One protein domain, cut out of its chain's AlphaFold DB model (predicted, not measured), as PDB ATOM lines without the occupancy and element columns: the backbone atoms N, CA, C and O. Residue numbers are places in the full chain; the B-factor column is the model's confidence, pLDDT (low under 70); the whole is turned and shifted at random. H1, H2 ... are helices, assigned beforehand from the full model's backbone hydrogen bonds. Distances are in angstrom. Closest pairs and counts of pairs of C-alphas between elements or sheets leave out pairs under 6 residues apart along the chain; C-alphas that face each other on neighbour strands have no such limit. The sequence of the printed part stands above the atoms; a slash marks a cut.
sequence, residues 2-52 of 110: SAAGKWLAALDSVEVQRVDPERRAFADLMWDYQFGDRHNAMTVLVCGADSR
ATOM      1  N   SER A   2     -28.642  21.188   3.067       42.19
ATOM      2  CA  SER A   2     -28.048  19.920   3.488       42.19
ATOM      3  C   SER A   2     -26.553  20.001   3.192       42.19
ATOM      4  O   SER A   2     -26.112  19.543   2.144       42.19
ATOM      5  N   ALA A   3     -25.777  20.639   4.071       54.84
ATOM      6  CA  ALA A   3     -24.337  20.406   4.068       54.84
ATOM      7  C   ALA A   3     -24.147  18.905   4.313       54.84
ATOM      8  O   ALA A   3     -24.746  18.377   5.251       54.84
ATOM      9  N   ALA A   4     -23.352  18.216   3.496       60.88
ATOM     10  CA  ALA A   4     -23.091  16.774   3.598       60.88
ATOM     11  C   ALA A   4     -22.387  16.345   4.917       60.88
ATOM     12  O   ALA A   4     -21.836  15.252   5.022       60.88
ATOM     13  N   GLY A   5     -22.429  17.192   5.951       72.19
ATOM     14  CA  GLY A   5     -21.661  17.083   7.176       72.19
ATOM     15  C   GLY A   5     -20.183  17.354   6.926       72.19
ATOM     16  O   GLY A   5     -19.707  17.378   5.795       72.19
ATOM     17  N   LYS A   6     -19.427  17.551   8.004       83.69
ATOM     18  CA  LYS A   6     -17.967  17.453   7.924       83.69
ATOM     19  C   LYS A   6     -17.588  16.016   7.545       83.69
ATOM     20  O   LYS A   6     -18.259  15.072   7.981       83.69
ATOM     21  N   TRP A   7     -16.499  15.865   6.803       89.06
ATOM     22  CA  TRP A   7     -15.792  14.593   6.624       89.06
ATOM     23  C   TRP A   7     -15.473  13.954   7.973       89.06
ATOM     24  O   TRP A   7     -15.127  14.673   8.913       89.06
ATOM     25  N   LEU A   8     -15.554  12.627   8.074       90.88
ATOM     26  CA  LEU A   8     -15.153  11.895   9.281       90.88
ATOM     27  C   LEU A   8     -13.686  12.159   9.630       90.88
ATOM     28  O   LEU A   8     -13.363  12.305  10.805       90.88
ATOM     29  N   ALA A   9     -12.826  12.328   8.623       91.12
ATOM     30  CA  ALA A   9     -11.425  12.712   8.792       91.12
ATOM     31  C   ALA A   9     -11.217  14.087   9.456       91.12
ATOM     32  O   ALA A   9     -10.115  14.386   9.911       91.12
ATOM     33  N   ALA A  10     -12.253  14.933   9.503       90.12
ATOM     34  CA  ALA A  10     -12.226  16.248  10.143       90.12
ATOM     35  C   ALA A  10     -12.949  16.280  11.505       90.12
ATOM     36  O   ALA A  10     -13.067  17.354  12.098       90.12
ATOM     37  N   LEU A  11     -13.471  15.142  11.978       91.31
ATOM     38  CA  LEU A  11     -14.177  15.029  13.254       91.31
ATOM     39  C   LEU A  11     -13.246  14.578  14.382       91.31
ATOM     40  O   LEU A  11     -12.352  13.756  14.182       91.31
ATOM     41  N   ASP A  12     -13.511  15.058  15.596       90.25
ATOM     42  CA  ASP A  12     -12.886  14.509  16.799       90.25
ATOM     43  C   ASP A  12     -13.503  13.156  17.221       90.25
ATOM     44  O   ASP A  12     -14.551  12.721  16.736       90.25
ATOM     45  N   SER A  13     -12.862  12.461  18.164       87.75
ATOM     46  CA  SER A  13     -13.290  11.122  18.599       87.75
ATOM     47  C   SER A  13     -14.678  11.081  19.253       87.75
ATOM     48  O   SER A  13     -15.320  10.027  19.263       87.75
ATOM     49  N   VAL A  14     -15.156  12.196  19.805       91.31
ATOM     50  CA  VAL A  14     -16.477  12.322  20.431       91.31
ATOM     51  C   VAL A  14     -17.528  12.620  19.357       91.31
ATOM     52  O   VAL A  14     -18.637  12.086  19.410       91.31
ATOM     53  N   GLU A  15     -17.196  13.441  18.364       91.06
ATOM     54  CA  GLU A  15     -18.013  13.701  17.178       91.06
ATOM     55  C   GLU A  15     -18.214  12.417  16.355       91.06
ATOM     56  O   GLU A  15     -19.358  12.072  16.053       91.06
ATOM     57  N   VAL A  16     -17.150  11.649  16.084       88.00
ATOM     58  CA  VAL A  16     -17.214  10.382  15.325       88.00
ATOM     59  C   VAL A  16     -18.156   9.364  15.978       88.00
ATOM     60  O   VAL A  16     -18.916   8.690  15.284       88.00
ATOM     61  N   GLN A  17     -18.173   9.264  17.312       88.88
ATOM     62  CA  GLN A  17     -19.060   8.333  18.028       88.88
ATOM     63  C   GLN A  17     -20.551   8.636  17.846       88.88
ATOM     64  O   GLN A  17     -21.378   7.737  18.001       88.88
ATOM     65  N   ARG A  18     -20.899   9.886  17.519       89.81
ATOM     66  CA  ARG A  18     -22.280  10.305  17.247       89.81
ATOM     67  C   ARG A  18     -22.685  10.100  15.789       89.81
ATOM     68  O   ARG A  18     -23.860  10.262  15.474       89.81
ATOM     69  N   VAL A  19     -21.740   9.767  14.909       90.56
ATOM     70  CA  VAL A  19     -22.035   9.497  13.503       90.56
ATOM     71  C   VAL A  19     -22.711   8.139  13.366       90.56
ATOM     72  O   VAL A  19     -22.315   7.150  14.001       90.56
ATOM     73  N   ASP A  20     -23.720   8.106  12.499       90.88
ATOM     74  CA  ASP A  20     -24.415   6.889  12.106       90.88
ATOM     75  C   ASP A  20     -23.404   5.764  11.770       90.88
ATOM     76  O   ASP A  20     -22.453   6.003  11.012       90.88
ATOM     77  N   PRO A  21     -23.537   4.562  12.364       91.56
ATOM     78  CA  PRO A  21     -22.644   3.441  12.087       91.56
ATOM     79  C   PRO A  21     -22.553   3.066  10.602       91.56
ATOM     80  O   PRO A  21     -21.474   2.690  10.152       91.56
ATOM     81  N   GLU A  22     -23.641   3.188   9.838       90.50
ATOM     82  CA  GLU A  22     -23.663   2.890   8.404       90.50
ATOM     83  C   GLU A  22     -22.790   3.884   7.634       90.50
ATOM     84  O   GLU A  22     -21.939   3.482   6.843       90.50
ATOM     85  N   ARG A  23     -22.902   5.183   7.946       89.44
ATOM     86  CA  ARG A  23     -22.039   6.218   7.357       89.44
ATOM     87  C   ARG A  23     -20.561   5.968   7.660       89.44
ATOM     88  O   ARG A  23     -19.727   6.156   6.780       89.44
ATOM     89  N   ARG A  24     -20.234   5.538   8.883       90.19
ATOM     90  CA  ARG A  24     -18.855   5.173   9.247       90.19
ATOM     91  C   ARG A  24     -18.360   3.973   8.453       90.19
ATOM     92  O   ARG A  24     -17.281   4.048   7.887       90.19
ATOM     93  N   ALA A  25     -19.169   2.922   8.336       91.19
ATOM     94  CA  ALA A  25     -18.804   1.744   7.557       91.19
ATOM     95  C   ALA A  25     -18.559   2.078   6.073       91.19
ATOM     96  O   ALA A  25     -17.591   1.597   5.491       91.19
ATOM     97  N   PHE A  26     -19.389   2.931   5.463       88.81
ATOM     98  CA  PHE A  26     -19.168   3.386   4.085       88.81
ATOM     99  C   PHE A  26     -17.887   4.209   3.928       88.81
ATOM    100  O   PHE A  26     -17.159   4.019   2.956       88.81
ATOM    101  N   ALA A  27     -17.598   5.095   4.878       89.19
ATOM    102  CA  ALA A  27     -16.365   5.869   4.872       89.19
ATOM    103  C   ALA A  27     -15.124   4.984   5.060       89.19
ATOM    104  O   ALA A  27     -14.147   5.170   4.344       89.19
ATOM    105  N   ASP A  28     -15.186   3.986   5.947       89.69
ATOM    106  CA  ASP A  28     -14.103   3.021   6.169       89.69
ATOM    107  C   ASP A  28     -13.782   2.219   4.895       89.69
ATOM    108  O   ASP A  28     -12.619   1.934   4.618       89.69
ATOM    109  N   LEU A  29     -14.796   1.877   4.087       90.81
ATOM    110  CA  LEU A  29     -14.609   1.166   2.813       90.81
ATOM    111  C   LEU A  29     -13.885   2.002   1.747       90.81
ATOM    112  O   LEU A  29     -13.247   1.431   0.865       90.81
ATOM    113  N   MET A  30     -13.999   3.327   1.815       89.06
ATOM    114  CA  MET A  30     -13.439   4.269   0.838       89.06
ATOM    115  C   MET A  30     -12.260   5.070   1.407       89.06
ATOM    116  O   MET A  30     -11.829   6.046   0.797       89.06
ATOM    117  N   TRP A  31     -11.765   4.682   2.584       92.50
ATOM    118  CA  TRP A  31     -10.800   5.463   3.342       92.50
ATOM    119  C   TRP A  31      -9.437   5.509   2.650       92.50
ATOM    120  O   TRP A  31      -8.808   4.476   2.412       92.50
ATOM    121  N   ASP A  32      -8.942   6.716   2.398       92.31
ATOM    122  CA  ASP A  32      -7.573   6.955   1.962       92.31
ATOM    123  C   ASP A  32      -6.652   7.227   3.164       92.31
ATOM    124  O   ASP A  32      -7.024   7.913   4.118       92.31
ATOM    125  N   TYR A  33      -5.423   6.710   3.140       89.94
ATOM    126  CA  TYR A  33      -4.492   6.868   4.263       89.94
ATOM    127  C   TYR A  33      -4.091   8.331   4.511       89.94
ATOM    128  O   TYR A  33      -3.908   8.734   5.660       89.94
ATOM    129  N   GLN A  34      -3.953   9.121   3.448       87.56
ATOM    130  CA  GLN A  34      -3.527  10.514   3.509       87.56
ATOM    131  C   GLN A  34      -4.729  11.458   3.626       87.56
ATOM    132  O   GLN A  34      -4.702  12.427   4.386       87.56
ATOM    133  N   PHE A  35      -5.801  11.169   2.890       87.69
ATOM    134  CA  PHE A  35      -6.932  12.078   2.735       87.69
ATOM    135  C   PHE A  35      -8.186  11.660   3.505       87.69
ATOM    136  O   PHE A  35      -9.112  12.465   3.609       87.69
ATOM    137  N   GLY A  36      -8.212  10.473   4.104       92.50
ATOM    138  CA  GLY A  36      -9.361   9.953   4.834       92.50
ATOM    139  C   GLY A  36     -10.554   9.696   3.921       92.50
ATOM    140  O   GLY A  36     -10.401   9.175   2.822       92.50
ATOM    141  N   ASP A  37     -11.749  10.085   4.353       91.06
ATOM    142  CA  ASP A  37     -12.992   9.852   3.618       91.06
ATOM    143  C   ASP A  37     -13.340  10.940   2.591       91.06
ATOM    144  O   ASP A  37     -14.470  10.935   2.120       91.06
ATOM    145  N   ARG A  38     -12.412  11.854   2.242       88.44
ATOM    146  CA  ARG A  38     -12.603  13.055   1.387       88.44
ATOM    147  C   ARG A  38     -12.930  12.764  -0.090       88.44
ATOM    148  O   ARG A  38     -12.269  13.256  -1.000       88.44
ATOM    149  N   HIS A  39     -13.968  11.978  -0.341       84.19
ATOM    150  CA  HIS A  39     -14.459  11.620  -1.664       84.19
ATOM    151  C   HIS A  39     -15.749  12.371  -2.017       84.19
ATOM    152  O   HIS A  39     -16.806  12.113  -1.439       84.19
ATOM    153  N   ASN A  40     -15.683  13.275  -2.996       81.56
ATOM    154  CA  ASN A  40     -16.844  14.015  -3.492       81.56
ATOM    155  C   ASN A  40     -17.370  13.420  -4.800       81.56
ATOM    156  O   ASN A  40     -16.606  13.201  -5.738       81.56
ATOM    157  N   ALA A  41     -18.689  13.262  -4.889       84.12
ATOM    158  CA  ALA A  41     -19.392  12.995  -6.136       84.12
ATOM    159  C   ALA A  41     -20.444  14.085  -6.358       84.12
ATOM    160  O   ALA A  41     -21.202  14.421  -5.447       84.12
ATOM    161  N   MET A  42     -20.495  14.636  -7.569       85.62
ATOM    162  CA  MET A  42     -21.394  15.732  -7.924       85.62
ATOM    163  C   MET A  42     -22.162  15.400  -9.200       85.62
ATOM    164  O   MET A  42     -21.636  14.773 -10.116       85.62
ATOM    165  N   THR A  43     -23.419  15.833  -9.262       90.50
ATOM    166  CA  THR A  43     -24.239  15.810 -10.478       90.50
ATOM    167  C   THR A  43     -24.697  17.229 -10.763       90.50
ATOM    168  O   THR A  43     -25.295  17.864  -9.897       90.50
ATOM    169  N   VAL A  44     -24.419  17.715 -11.971       87.88
ATOM    170  CA  VAL A  44     -24.810  19.055 -12.417       87.88
ATOM    171  C   VAL A  44     -25.923  18.922 -13.451       87.88
ATOM    172  O   VAL A  44     -25.788  18.174 -14.419       87.88
ATOM    173  N   LEU A  45     -27.025  19.640 -13.239       91.62
ATOM    174  CA  LEU A  45     -28.124  19.749 -14.196       91.62
ATOM    175  C   LEU A  45     -28.008  21.100 -14.900       91.62
ATOM    176  O   LEU A  45     -28.073  22.137 -14.247       91.62
ATOM    177  N   VAL A  46     -27.825  21.078 -16.219       86.19
ATOM    178  CA  VAL A  46     -27.664  22.284 -17.041       86.19
ATOM    179  C   VAL A  46     -28.892  22.516 -17.920       86.19
ATOM    180  O   VAL A  46     -29.467  21.572 -18.460       86.19
ATOM    181  N   CYS A  47     -29.276  23.782 -18.082       84.56
ATOM    182  CA  CYS A  47     -30.286  24.233 -19.037       84.56
ATOM    183  C   CYS A  47     -29.675  25.365 -19.869       84.56
ATOM    184  O   CYS A  47     -29.331  26.404 -19.318       84.56
ATOM    185  N   GLY A  48     -29.460  25.141 -21.167       82.75
ATOM    186  CA  GLY A  48     -28.854  26.130 -22.069       82.75
ATOM    187  C   GLY A  48     -27.340  26.344 -21.921       82.75
ATOM    188  O   GLY A  48     -26.731  26.860 -22.850       82.75
ATOM    189  N   ALA A  49     -26.718  25.910 -20.819       82.88
ATOM    190  CA  ALA A  49     -25.267  25.988 -20.630       82.88
ATOM    191  C   ALA A  49     -24.514  24.853 -21.347       82.88
ATOM    192  O   ALA A  49     -24.996  23.716 -21.421       82.88
ATOM    193  N   ASP A  50     -23.303  25.143 -21.830       87.88
ATOM    194  CA  ASP A  50     -22.414  24.118 -22.375       87.88
ATOM    195  C   ASP A  50     -21.781  23.309 -21.234       87.88
ATOM    196  O   ASP A  50     -21.013  23.810 -20.414       87.88
ATOM    197  N   SER A  51     -22.067  22.008 -21.208       90.50
ATOM    198  CA  SER A  51     -21.467  21.068 -20.256       90.50
ATOM    199  C   SER A  51     -19.931  21.075 -20.254       90.50
ATOM    200  O   SER A  51     -19.327  20.738 -19.237       90.50
ATOM    201  N   ARG A  52     -19.289  21.448 -21.368       91.56
ATOM    202  CA  ARG A  52     -17.827  21.531 -21.464       91.56
ATOM    203  C   ARG A  52     -17.276  22.674 -20.631       91.56
ATOM    204  O   ARG A  52     -16.312  22.448 -19.919       91.56
TER     205      ARG A  52
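Overview. This is residues 2 to 52 of the 110 residues of the protein "Putative cobalamin synthesis protein cobW" of Mycobacteroides abscessus subsp. bolletii 1513 (UniProt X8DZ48). This domain has little regular structure: a small body of loops with two short helices, H1 then H2, and a long tail, residues 41 to 52, that sticks out and makes the length. The printed part has 51 residues and no named strand; its class is all helix, with 14 residues in named elements. It is only just extended, close to loose, with a radius of gyration of the C-alphas of 14.8 A, spanning 46 by 24 by 17 A.

Arrangement. Look from H1, residues 13 to 17, along a tight link of 3 residues to H2, residues 21 to 29; they are only just apart, their closest C-alphas 8.2 A from each other. In H2 every O i to N i+4 pair is within hydrogen-bond range; in H1 0 of 1 is, and 0 of 2 O i to N i+3 pairs.

Along the chain. Find C-alpha 13 at (-13.290, 11.122, 18.599), where H1 begins its 6.4 A. H2 runs 12.5 A from C-alpha 21 to C-alpha 29 at (-14.609, 1.166, 2.813).

Size, cuts and confidence. Without residues 41 to 52, the body spans 22 by 21 by 18 A. The printed part has no cut; residues 2 to 4 are under pLDDT 70.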